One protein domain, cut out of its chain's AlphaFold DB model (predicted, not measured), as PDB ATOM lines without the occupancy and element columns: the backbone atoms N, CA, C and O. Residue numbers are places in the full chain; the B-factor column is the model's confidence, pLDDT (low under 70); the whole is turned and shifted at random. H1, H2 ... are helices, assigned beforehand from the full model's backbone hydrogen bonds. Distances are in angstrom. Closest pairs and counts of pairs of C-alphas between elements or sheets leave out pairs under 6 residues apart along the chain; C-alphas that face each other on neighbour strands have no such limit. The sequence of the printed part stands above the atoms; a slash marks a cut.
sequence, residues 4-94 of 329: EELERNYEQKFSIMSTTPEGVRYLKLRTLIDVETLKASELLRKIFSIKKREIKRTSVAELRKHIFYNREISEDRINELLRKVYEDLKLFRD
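AT A GLANCE: This is residues 4 to 94 of the 329 residues of an uncharacterized protein of Methanophagales archaeon (UniProt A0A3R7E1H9). Three longer helices make the body: H3 lies between H6 and H7, with H6 running back against its direction and H7 running along with it and on past its end. Beyond that end the short H4 crosses the last part of H7, with H5 next to it, while H1 and H2 form a small head at the opposite end, by the start of H3. The printed part has 91 residues with seven named helices, H1 to H7 in order, and no named strand; the class is all helix. It is compact, with a radius of gyration of the C-alphas of 13.3 A and spans of 35 by 26 by 24 A.

IN THESE COORDINATES: Find C-alpha 4 at (220.586, 203.091, 255.171); from there H1 runs through residues 4 to 12, over 12.8 A. H2 follows at residues 14 to 17. Look next at C-alpha 21 at (218.366, 199.624, 269.863), where H3, residues 21 to 32, sets out over 16.3 A. H4 holds residues 35 to 40 and H5 residues 42 to 47. H6, residues 57 to 69, spans 19.2 A. H7, the longest helix, takes residues 75 to 93 over 26.7 A and ends with C-alpha 93 at (204.996, 228.049, 269.269).

HOW THE PARTS SIT: Begin at H1, which only just touches H2, with 3 pairs of C-alphas within 8 A; the closest are those of Asn 9 and Met 17, 6.5 A apart. H1 is close to H3 but not clearly touching, about perpendicular at 83 degrees; their closest C-alphas, of Leu 6 and Gly 23, are 6.4 A apart. H3 touches H6 with residues 25 to 30 alone, closest at the C-alphas of Leu 29 and Arg 64, 6.2 A; they run opposite ways at a shallow tilt of 34 degrees, only just short of steep. H3 also touches H7, the same way at a shallow tilt of 24 degrees, closest at the C-alphas of Leu 32 and Leu 82, 5.9 A. H6 and H7 are apart. H4 and H5 touch only at the corner, and only just, with 3 pairs of C-alphas within 8 A; the closest are those of Leu 38 and Arg 45, 6.0 A. H7 touches H4 with residues 85 to 92 alone, about perpendicular at 74 degrees, closest at the C-alphas of Ala 40 and Leu 89, 6.0 A. In the backbone, every O i to N i+4 pair is within hydrogen-bond range in H3, H4, H5, H6 and H7, against 4 of 5 in H1; H2 is too short for such a pair.

THE WHOLE: The two C-alphas farthest apart are those of Glu 5 and Asp 94, at 37.6 A. The printed part has no cut. The link from H5 to H6, 9 residues, is short; the other links are tight. The mean pLDDT of the printed part is 92.9, and no printed residue is under 70.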
ATOM      1  N   GLU A   4     221.283 203.237 256.456       93.81
ATOM      2  CA  GLU A   4     220.586 203.091 255.171       93.81
ATOM      3  C   GLU A   4     219.541 201.973 255.192       93.81
ATOM      4  O   GLU A   4     218.525 202.034 254.501       93.81
ATOM      5  N   GLU A   5     219.793 200.929 255.978       94.19
ATOM      6  CA  GLU A   5     218.840 199.849 256.197       94.19
ATOM      7  C   GLU A   5     217.653 200.335 257.038       94.19
ATOM      8  O   GLU A   5     216.510 199.990 256.741       94.19
ATOM      9  N   LEU A   6     217.915 201.181 258.040       95.75
ATOM     10  CA  LEU A   6     216.885 201.819 258.860       95.75
ATOM     11  C   LEU A   6     216.028 202.786 258.025       95.75
ATOM     12  O   LEU A   6     214.808 202.740 258.124       95.75
ATOM     13  N   GLU A   7     216.610 203.589 257.129       93.56
ATOM     14  CA  GLU A   7     215.816 204.441 256.221       93.56
ATOM     15  C   GLU A   7     214.850 203.609 255.357       93.56
ATOM     16  O   GLU A   7     213.667 203.930 255.288       93.56
ATOM     17  N   ARG A   8     215.299 202.485 254.775       93.38
ATOM     18  CA  ARG A   8     214.413 201.596 253.993       93.38
ATOM     19  C   ARG A   8     213.337 200.930 254.850       93.38
ATOM     20  O   ARG A   8     212.169 200.865 254.466       93.38
ATOM     21  N   ASN A   9     213.720 200.420 256.018       94.12
ATOM     22  CA  ASN A   9     212.794 199.712 256.897       94.12
ATOM     23  C   ASN A   9     211.771 200.651 257.555       94.12
ATOM     24  O   ASN A   9     210.736 200.169 258.005       94.12
ATOM     25  N   TYR A  10     212.012 201.966 257.587       92.81
ATOM     26  CA  TYR A  10     211.071 202.944 258.147       92.81
ATOM     27  C   TYR A  10     209.733 202.918 257.397       92.81
ATOM     28  O   TYR A  10     208.655 202.986 257.995       92.81
ATOM     29  N   GLU A  11     209.809 202.728 256.082       86.88
ATOM     30  CA  GLU A  11     208.640 202.617 255.216       86.88
ATOM     31  C   GLU A  11     208.069 201.194 255.215       86.88
ATOM     32  O   GLU A  11     206.856 201.027 255.315       86.88
ATOM     33  N   GLN A  12     208.932 200.170 255.148       87.19
ATOM     34  CA  GLN A  12     208.520 198.799 254.812       87.19
ATOM     35  C   GLN A  12     208.311 197.857 256.007       87.19
ATOM     36  O   GLN A  12     207.508 196.930 255.921       87.19
ATOM     37  N   LYS A  13     209.084 198.025 257.086       90.62
ATOM     38  CA  LYS A  13     209.190 197.073 258.208       90.62
ATOM     39  C   LYS A  13     209.353 197.816 259.534       90.62
ATOM     40  O   LYS A  13     210.285 197.551 260.304       90.62
ATOM     41  N   PHE A  14     208.469 198.780 259.780       94.69
ATOM     42  CA  PHE A  14     208.602 199.692 260.909       94.69
ATOM     43  C   PHE A  14     208.512 198.942 262.242       94.69
ATOM     44  O   PHE A  14     209.387 199.122 263.087       94.69
ATOM     45  N   SER A  15     207.524 198.055 262.407       93.00
ATOM     46  CA  SER A  15     207.319 197.228 263.614       93.00
ATOM     47  C   SER A  15     208.562 196.446 264.034       93.00
ATOM     48  O   SER A  15     208.835 196.303 265.218       93.00
ATOM     49  N   ILE A  16     209.332 195.942 263.069       91.75
ATOM     50  CA  ILE A  16     210.531 195.143 263.337       91.75
ATOM     51  C   ILE A  16     211.674 196.069 263.741       91.75
ATOM     52  O   ILE A  16     212.271 195.911 264.805       91.75
ATOM     53  N   MET A  17     211.955 197.071 262.909       95.06
ATOM     54  CA  MET A  17     213.067 197.991 263.125       95.06
ATOM     55  C   MET A  17     212.947 198.752 264.448       95.06
ATOM     56  O   MET A  17     213.925 198.866 265.186       95.06
ATOM     57  N   SER A  18     211.743 199.217 264.772       95.50
ATOM     58  CA  SER A  18     211.446 200.016 265.964       95.50
ATOM     59  C   SER A  18     211.632 199.281 267.296       95.50
ATOM     60  O   SER A  18     211.608 199.917 268.346       95.50
ATOM     61  N   THR A  19     211.872 197.967 267.275       93.81
ATOM     62  CA  THR A  19     212.168 197.179 268.483       93.81
ATOM     63  C   THR A  19     213.660 197.009 268.760       93.81
ATOM     64  O   THR A  19     214.017 196.543 269.842       93.81
ATOM     65  N   THR A  20     214.517 197.387 267.807       95.56
ATOM     66  CA  THR A  20     215.979 197.291 267.920       95.56
ATOM     67  C   THR A  20     216.578 198.550 268.554       95.56
ATOM     68  O   THR A  20     216.074 199.647 268.291       95.56
ATOM     69  N   PRO A  21     217.680 198.448 269.324       95.25
ATOM     70  CA  PRO A  21     218.366 199.624 269.863       95.25
ATOM     71  C   PRO A  21     218.767 200.637 268.779       95.25
ATOM     72  O   PRO A  21     218.569 201.840 268.944       95.25
ATOM     73  N   GLU A  22     219.271 200.167 267.631       96.12
ATOM     74  CA  GLU A  22     219.624 201.038 266.506       96.12
ATOM     75  C   GLU A  22     218.404 201.735 265.901       96.12
ATOM     76  O   GLU A  22     218.476 202.923 265.592       96.12
ATOM     77  N   GLY A  23     217.283 201.028 265.742       97.12
ATOM     78  CA  GLY A  23     216.047 201.615 265.232       97.12
ATOM     79  C   GLY A  23     215.493 202.693 266.158       97.12
ATOM     80  O   GLY A  23     215.138 203.773 265.692       97.12
ATOM     81  N   VAL A  24     215.498 202.454 267.472       97.00
ATOM     82  CA  VAL A  24     215.075 203.454 268.465       97.00
ATOM     83  C   VAL A  24     215.982 204.686 268.420       97.00
ATOM     84  O   VAL A  24     215.471 205.803 268.308       97.00
ATOM     85  N   ARG A  25     217.312 204.506 268.410       97.25
ATOM     86  CA  ARG A  25     218.275 205.613 268.257       97.25
ATOM     87  C   ARG A  25     218.023 206.406 266.978       97.25
ATOM     88  O   ARG A  25     217.988 207.635 266.998       97.25
ATOM     89  N   TYR A  26     217.832 205.711 265.859       97.31
ATOM     90  CA  TYR A  26     217.539 206.324 264.566       97.31
ATOM     91  C   TYR A  26     216.274 207.185 264.621       97.31
ATOM     92  O   TYR A  26     216.306 208.336 264.190       97.31
ATOM     93  N   LEU A  27     215.188 206.677 265.211       97.69
ATOM     94  CA  LEU A  27     213.938 207.423 265.360       97.69
ATOM     95  C   LEU A  27     214.122 208.651 266.256       97.69
ATOM     96  O   LEU A  27     213.713 209.742 265.861       97.69
ATOM     97  N   LYS A  28     214.795 208.505 267.408       97.75
ATOM     98  CA  LYS A  28     215.109 209.612 268.327       97.75
ATOM     99  C   LYS A  28     215.927 210.709 267.636       97.75
ATOM    100  O   LYS A  28     215.593 211.885 267.738       97.75
ATOM    101  N   LEU A  29     216.951 210.351 266.860       96.94
ATOM    102  CA  LEU A  29     217.733 211.324 266.090       96.94
ATOM    103  C   LEU A  29     216.931 211.953 264.946       96.94
ATOM    104  O   LEU A  29     217.101 213.138 264.667       96.94
ATOM    105  N   ARG A  30     216.034 211.191 264.305       96.00
ATOM    106  CA  ARG A  30     215.156 211.682 263.233       96.00
ATOM    107  C   ARG A  30     214.208 212.775 263.721       96.00
ATOM    108  O   ARG A  30     213.960 213.706 262.963       96.00
ATOM    109  N   THR A  31     213.709 212.668 264.952       96.44
ATOM    110  CA  THR A  31     212.885 213.716 265.574       96.44
ATOM    111  C   THR A  31     213.716 214.847 266.193       96.44
ATOM    112  O   THR A  31     213.311 216.004 266.113       96.44
ATOM    113  N   LEU A  32     214.886 214.547 266.775       97.19
ATOM    114  CA  LEU A  32     215.742 215.542 267.428       97.19
ATOM    115  C   LEU A  32     216.385 216.503 266.425       97.19
ATOM    116  O   LEU A  32     216.435 217.706 266.667       97.19
ATOM    117  N   ILE A  33     216.907 215.975 265.318       95.81
ATOM    118  CA  ILE A  33     217.681 216.721 264.324       95.81
ATOM    119  C   ILE A  33     216.791 216.968 263.104       95.81
ATOM    120  O   ILE A  33     216.768 216.199 262.144       95.81
ATOM    121  N   ASP A  34     216.065 218.077 263.155       94.94
ATOM    122  CA  ASP A  34     215.198 218.583 262.102       94.94
ATOM    123  C   ASP A  34     215.473 220.081 261.867       94.94
ATOM    124  O   ASP A  34     216.105 220.767 262.674       94.94
ATOM    125  N   VAL A  35     215.006 220.613 260.737       92.94
ATOM    126  CA  VAL A  35     215.122 222.043 260.426       92.94
ATOM    127  C   VAL A  35     214.446 222.907 261.497       92.94
ATOM    128  O   VAL A  35     215.005 223.935 261.875       92.94
ATOM    129  N   GLU A  36     213.255 222.530 261.966       92.56
ATOM    130  CA  GLU A  36     212.505 223.298 262.966       92.56
ATOM    131  C   GLU A  36     213.211 223.250 264.326       92.56
ATOM    132  O   GLU A  36     213.435 224.296 264.939       92.56
ATOM    133  N   THR A  37     213.666 222.066 264.751       94.81
ATOM    134  CA  THR A  37     214.351 221.886 266.041       94.81
ATOM    135  C   THR A  37     215.676 222.640 266.096       94.81
ATOM    136  O   THR A  37     215.946 223.341 267.070       94.81
ATOM    137  N   LEU A  38     216.486 222.581 265.031       94.38
ATOM    138  CA  LEU A  38     217.751 223.315 264.946       94.38
ATOM    139  C   LEU A  38     217.541 224.831 264.867       94.38
ATOM    140  O   LEU A  38     218.418 225.591 265.278       94.38
ATOM    141  N   LYS A  39     216.406 225.306 264.339       91.38
ATOM    142  CA  LYS A  39     216.063 226.737 264.342       91.38
ATOM    143  C   LYS A  39     215.618 227.209 265.723       91.38
ATOM    144  O   LYS A  39     216.085 228.264 266.160       91.38
ATOM    145  N   ALA A  40     214.786 226.425 266.402       90.31
ATOM    146  CA  ALA A  40     214.265 226.748 267.724       90.31
ATOM    147  C   ALA A  40     215.354 226.675 268.809       90.31
ATOM    148  O   ALA A  40     215.562 227.644 269.533       90.31
ATOM    149  N   SER A  41     216.135 225.591 268.861       94.56
ATOM    150  CA  SER A  41     217.051 225.337 269.980       94.56
ATOM    151  C   SER A  41     218.478 225.836 269.731       94.56
ATOM    152  O   SER A  41     219.202 225.348 268.860       94.56
ATOM    153  N   GLU A  42     218.928 226.810 270.528       93.06
ATOM    154  CA  GLU A  42     220.332 227.246 270.529       93.06
ATOM    155  C   GLU A  42     221.274 226.201 271.119       93.06
ATOM    156  O   GLU A  42     222.376 226.012 270.601       93.06
ATOM    157  N   LEU A  43     220.825 225.492 272.156       93.25
ATOM    158  CA  LEU A  43     221.569 224.400 272.771       93.25
ATOM    159  C   LEU A  43     221.935 223.338 271.731       93.25
ATOM    160  O   LEU A  43     223.098 222.951 271.627       93.25
ATOM    161  N   LEU A  44     220.954 222.913 270.931       94.06
ATOM    162  CA  LEU A  44     221.152 221.884 269.915       94.06
ATOM    163  C   LEU A  44     222.180 222.315 268.860       94.06
ATOM    164  O   LEU A  44     223.070 221.546 268.500       94.06
ATOM    165  N   ARG A  45     222.107 223.577 268.419       93.75
ATOM    166  CA  ARG A  45     223.083 224.161 267.487       93.75
ATOM    167  C   ARG A  45     224.495 224.192 268.059       93.75
ATOM    168  O   ARG A  45     225.430 223.884 267.328       93.75
ATOM    169  N   LYS A  46     224.655 224.559 269.336       93.50
ATOM    170  CA  LYS A  46     225.965 224.584 270.007       93.50
ATOM    171  C   LYS A  46     226.563 223.184 270.111       93.50
ATOM    172  O   LYS A  46     227.727 223.009 269.778       93.50
ATOM    173  N   ILE A  47     225.763 222.194 270.508       92.25
ATOM    174  CA  ILE A  47     226.216 220.803 270.663       92.25
ATOM    175  C   ILE A  47     226.693 220.216 269.335       92.25
ATOM    176  O   ILE A  47     227.718 219.545 269.297       92.25
ATOM    177  N   PHE A  48     225.980 220.491 268.243       91.44
ATOM    178  CA  PHE A  48     226.346 219.980 266.921       91.44
ATOM    179  C   PHE A  48     227.213 220.936 266.098       91.44
ATOM    180  O   PHE A  48     227.481 220.656 264.934       91.44
ATOM    181  N   SER A  49     227.667 222.052 266.679       91.12
ATOM    182  CA  SER A  49     228.484 223.070 266.004       91.12
ATOM    183  C   SER A  49     227.884 223.599 264.686       91.12
ATOM    184  O   SER A  49     228.608 223.853 263.727       91.12
ATOM    185  N   ILE A  50     226.560 223.800 264.629       90.06
ATOM    186  CA  ILE A  50     225.842 224.260 263.424       90.06
ATOM    187  C   ILE A  50     225.447 225.729 263.529       90.06
ATOM    188  O   ILE A  50     224.769 226.147 264.473       90.06
ATOM    189  N   LYS A  51     225.767 226.525 262.503       89.81
ATOM    190  CA  LYS A  51     225.286 227.912 262.407       89.81
ATOM    191  C   LYS A  51     223.892 227.957 261.784       89.81
ATOM    192  O   LYS A  51     223.577 227.201 260.871       89.81
ATOM    193  N   LYS A  52     223.058 228.928 262.188       87.38
ATOM    194  CA  LYS A  52     221.683 229.094 261.655       87.38
ATOM    195  C   LYS A  52     221.617 229.121 260.117       87.38
ATOM    196  O   LYS A  52     220.696 228.558 259.536       87.38
ATOM    197  N   ARG A  53     222.604 229.742 259.462       88.69
ATOM    198  CA  ARG A  53     222.705 229.857 257.992       88.69
ATOM    199  C   ARG A  53     223.004 228.538 257.262       88.69
ATOM    200  O   ARG A  53     222.791 228.451 256.058       88.69
ATOM    201  N   GLU A  54     223.503 227.529 257.974       87.06
ATOM    202  CA  GLU A  54     223.873 226.212 257.432       87.06
ATOM    203  C   GLU A  54     222.709 225.205 257.501       87.06
ATOM    204  O   GLU A  54     222.798 224.115 256.935       87.06
ATOM    205  N   ILE A  55     221.596 225.569 258.151       89.69
ATOM    206  CA  ILE A  55     220.429 224.698 258.330       89.69
ATOM    207  C   ILE A  55     219.664 224.580 257.005       89.69
ATOM    208  O   ILE A  55     218.886 225.459 256.626       89.69
ATOM    209  N   LYS A  56     219.867 223.461 256.308       88.19
ATOM    210  CA  LYS A  56     219.168 223.060 255.081       88.19
ATOM    211  C   LYS A  56     218.768 221.587 255.200       88.19
ATOM    212  O   LYS A  56     219.337 220.844 255.991       88.19
ATOM    213  N   ARG A  57     217.791 221.130 254.408       81.88
ATOM    214  CA  ARG A  57     217.316 219.730 254.484       81.88
ATOM    215  C   ARG A  57     218.426 218.700 254.232       81.88
ATOM    216  O   ARG A  57     218.455 217.675 254.903       81.88
ATOM    217  N   THR A  58     219.332 218.975 253.294       82.56
ATOM    218  CA  THR A  58     220.461 218.089 252.971       82.56
ATOM    219  C   THR A  58     221.458 217.995 254.125       82.56
ATOM    220  O   THR A  58     221.751 216.891 254.575       82.56
ATOM    221  N   SER A  59     221.870 219.134 254.695       87.25
ATOM    222  CA  SER A  59     222.796 219.160 255.837       87.25
ATOM    223  C   SER A  59     222.214 218.492 257.088       87.25
ATOM    224  O   SER A  59     222.936 217.850 257.843       87.25
ATOM    225  N   VAL A  60     220.894 218.562 257.286       92.44
ATOM    226  CA  VAL A  60     220.180 217.871 258.376       92.44
ATOM    227  C   VAL A  60     220.220 216.345 258.222       92.44
ATOM    228  O   VAL A  60     220.347 215.625 259.211       92.44
ATOM    229  N   ALA A  61     220.089 215.821 257.000       91.12
ATOM    230  CA  ALA A  61     220.176 214.381 256.750       91.12
ATOM    231  C   ALA A  61     221.600 213.849 256.978       91.12
ATOM    232  O   ALA A  61     221.778 212.833 257.650       91.12
ATOM    233  N   GLU A  62     222.606 214.572 256.488       92.06
ATOM    234  CA  GLU A  62     224.019 214.239 256.697       92.06
ATOM    235  C   GLU A  62     224.398 214.299 258.179       92.06
ATOM    236  O   GLU A  62     225.014 213.361 258.689       92.06
ATOM    237  N   LEU A  63     223.955 215.339 258.899       93.94
ATOM    238  CA  LEU A  63     224.179 215.445 260.338       93.94
ATOM    239  C   LEU A  63     223.549 214.268 261.088       93.94
ATOM    240  O   LEU A  63     224.224 213.648 261.905       93.94
ATOM    241  N   ARG A  64     222.280 213.932 260.812       94.75
ATOM    242  CA  ARG A  64     221.606 212.785 261.450       94.75
ATOM    243  C   ARG A  64     222.410 211.507 261.299       94.75
ATOM    244  O   ARG A  64     222.645 210.816 262.286       94.75
ATOM    245  N   LYS A  65     222.862 211.226 260.077       95.44
ATOM    246  CA  LYS A  65     223.681 210.053 259.777       95.44
ATOM    247  C   LYS A  65     225.019 210.089 260.519       95.44
ATOM    248  O   LYS A  65     225.412 209.083 261.097       95.44
ATOM    249  N   HIS A  66     225.700 211.233 260.538       94.38
ATOM    250  CA  HIS A  66     226.968 211.385 261.251       94.38
ATOM    251  C   HIS A  66     226.809 211.141 262.762       94.38
ATOM    252  O   HIS A  66     227.522 210.324 263.343       94.38
ATOM    253  N   ILE A  67     225.818 211.780 263.389       94.50
ATOM    254  CA  ILE A  67     225.531 211.648 264.824       94.50
ATOM    255  C   ILE A  67     225.037 210.240 265.187       94.50
ATOM    256  O   ILE A  67     225.331 209.737 266.272       94.50
ATOM    257  N   PHE A  68     224.333 209.563 264.279       95.94
ATOM    258  CA  PHE A  68     223.908 208.180 264.484       95.94
ATOM    259  C   PHE A  68     225.091 207.249 264.772       95.94
ATOM    260  O   PHE A  68     225.017 206.462 265.718       95.94
ATOM    261  N   TYR A  69     226.185 207.386 264.016       95.00
ATOM    262  CA  TYR A  69     227.394 206.580 264.198       95.00
ATOM    263  C   TYR A  69     228.327 207.101 265.301       95.00
ATOM    264  O   TYR A  69     229.158 206.337 265.790       95.00
ATOM    265  N   ASN A  70     228.182 208.358 265.735       91.50
ATOM    266  CA  ASN A  70     228.947 208.885 266.862       91.50
ATOM    267  C   ASN A  70     228.426 208.311 268.195       91.50
ATOM    268  O   ASN A  70     227.389 208.733 268.711       91.50
ATOM    269  N   ARG A  71     229.168 207.356 268.765       84.62
ATOM    270  CA  ARG A  71     228.832 206.694 270.037       84.62
ATOM    271  C   ARG A  71     229.205 207.493 271.288       84.62
ATOM    272  O   ARG A  71     228.773 207.106 272.366       84.62
ATOM    273  N   GLU A  72     229.924 208.609 271.164       89.62
ATOM    274  CA  GLU A  72     230.182 209.517 272.296       89.62
ATOM    275  C   GLU A  72     228.885 210.155 272.810       89.62
ATOM    276  O   GLU A  72     228.763 210.502 273.984       89.62
ATOM    277  N   ILE A  73     227.878 210.274 271.940       91.81
ATOM    278  CA  ILE A  73     226.547 210.746 272.312       91.81
ATOM    279  C   ILE A  73     225.695 209.541 272.714       91.81
ATOM    280  O   ILE A  73     225.137 208.838 271.861       91.81
ATOM    281  N   SER A  74     225.599 209.324 274.028       94.50
ATOM    282  CA  SER A  74     224.801 208.258 274.642       94.50
ATOM    283  C   SER A  74     223.295 208.421 274.392       94.50
ATOM    284  O   SER A  74     222.807 209.508 274.077       94.50
ATOM    285  N   GLU A  75     222.536 207.334 274.559       94.38
ATOM    286  CA  GLU A  75     221.068 207.365 274.468       94.38
ATOM    287  C   GLU A  75     220.439 208.274 275.530       94.38
ATOM    288  O   GLU A  75     219.523 209.034 275.222       94.38
ATOM    289  N   ASP A  76     220.974 208.270 276.753       95.44
ATOM    290  CA  ASP A  76     220.509 209.158 277.823       95.44
ATOM    291  C   ASP A  76     220.710 210.624 277.456       95.44
ATOM    292  O   ASP A  76     219.819 211.452 277.652       95.44
ATOM    293  N   ARG A  77     221.837 210.947 276.810       96.19
ATOM    294  CA  ARG A  77     222.069 212.302 276.325       96.19
ATOM    295  C   ARG A  77     221.068 212.695 275.240       96.19
ATOM    296  O   ARG A  77     220.597 213.829 275.234       96.19
ATOM    297  N   ILE A  78     220.713 211.782 274.336       96.94
ATOM    298  CA  ILE A  78     219.673 212.031 273.323       96.94
ATOM    299  C   ILE A  78     218.313 212.258 273.993       96.94
ATOM    300  O   ILE A  78     217.616 213.208 273.640       96.94
ATOM    301  N   ASN A  79     217.961 211.437 274.983       97.38
ATOM    302  CA  ASN A  79     216.730 211.563 275.762       97.38
ATOM    303  C   ASN A  79     216.634 212.931 276.466       97.38
ATOM    304  O   ASN A  79     215.601 213.597 276.389       97.38
ATOM    305  N   GLU A  80     217.714 213.388 277.109       96.75
ATOM    306  CA  GLU A  80     217.789 214.722 277.717       96.75
ATOM    307  C   GLU A  80     217.590 215.842 276.691       96.75
ATOM    308  O   GLU A  80     216.868 216.808 276.948       96.75
ATOM    309  N   LEU A  81     218.241 215.728 275.530       96.94
ATOM    310  CA  LEU A  81     218.137 216.728 274.471       96.94
ATOM    311  C   LEU A  81     216.728 216.788 273.893       96.94
ATOM    312  O   LEU A  81     216.222 217.886 273.687       96.94
ATOM    313  N   LEU A  82     216.072 215.645 273.694       97.31
ATOM    314  CA  LEU A  82     214.686 215.593 273.233       97.31
ATOM    315  C   LEU A  82     213.747 216.354 274.165       97.31
ATOM    316  O   LEU A  82     212.975 217.184 273.694       97.31
ATOM    317  N   ARG A  83     213.865 216.140 275.481       96.56
ATOM    318  CA  ARG A  83     213.062 216.867 276.478       96.56
ATOM    319  C   ARG A  83     213.295 218.374 276.411       96.56
ATOM    320  O   ARG A  83     212.338 219.137 276.369       96.56
ATOM    321  N   LYS A  84     214.558 218.807 276.358       95.31
ATOM    322  CA  LYS A  84     214.901 220.239 276.300       95.31
ATOM    323  C   LYS A  84     214.402 220.899 275.015       95.31
ATOM    324  O   LYS A  84     213.788 221.954 275.069       95.31
ATOM    325  N   VAL A  85     214.626 220.259 273.869       95.50
ATOM    326  CA  VAL A  85     214.209 220.789 272.563       95.50
ATOM    327  C   VAL A  85     212.684 220.803 272.428       95.50
ATOM    328  O   VAL A  85     212.142 221.702 271.790       95.50
ATOM    329  N   TYR A  86     211.984 219.839 273.028       94.19
ATOM    330  CA  TYR A  86     210.525 219.860 273.098       94.19
ATOM    331  C   TYR A  86     210.009 221.102 273.845       94.19
ATOM    332  O   TYR A  86     209.142 221.801 273.320       94.19
ATOM    333  N   GLU A  87     210.584 221.437 275.005       92.44
ATOM    334  CA  GLU A  87     210.227 222.665 275.735       92.44
ATOM    335  C   GLU A  87     210.594 223.937 274.953       92.44
ATOM    336  O   GLU A  87     209.773 224.850 274.853       92.44
ATOM    337  N   ASP A  88     211.769 223.977 274.309       91.69
ATOM    338  CA  ASP A  88     212.161 225.090 273.429       91.69
ATOM    339  C   ASP A  88     211.121 225.308 272.312       91.69
ATOM    340  O   ASP A  88     210.749 226.443 272.009       91.69
ATOM    341  N   LEU A  89     210.622 224.227 271.698       90.56
ATOM    342  CA  LEU A  89     209.602 224.295 270.647       90.56
ATOM    343  C   LEU A  89     208.231 224.709 271.169       90.56
ATOM    344  O   LEU A  89     207.500 225.411 270.470       90.56
ATOM    345  N   LYS A  90     207.868 224.283 272.377       88.31
ATOM    346  CA  LYS A  90     206.623 224.693 273.025       88.31
ATOM    347  C   LYS A  90     206.611 226.201 273.274       88.31
ATOM    348  O   LYS A  90     205.637 226.854 272.913       88.31
ATOM    349  N   LEU A  91     207.711 226.750 273.795       87.56
ATOM    350  CA  LEU A  91     207.892 228.196 273.959       87.56
ATOM    351  C   LEU A  91     207.912 228.922 272.610       87.56
ATOM    352  O   LEU A  91     207.296 229.969 272.463       87.56
ATOM    353  N   PHE A  92     208.572 228.345 271.605       84.38
ATOM    354  CA  PHE A  92     208.639 228.920 270.262       84.38
ATOM    355  C   PHE A  92     207.271 229.010 269.563       84.38
ATOM    356  O   PHE A  92     207.072 229.889 268.728       84.38
ATOM    357  N   ARG A  93     206.340 228.099 269.872       86.12
ATOM    358  CA  ARG A  93     204.996 228.049 269.269       86.12
ATOM    359  C   ARG A  93     203.946 228.888 269.997       86.12
ATOM    360  O   ARG A  93     202.913 229.145 269.392       86.12
ATOM    361  N   ASP A  94     204.198 229.264 271.250       86.75
ATOM    362  CA  ASP A  94     203.357 230.158 272.062       86.75
ATOM    363  C   ASP A  94     201.854 229.792 272.069       86.75
ATOM    364  O   ASP A  94     200.976 230.585 271.734       86.75
TER     365      ASP A  94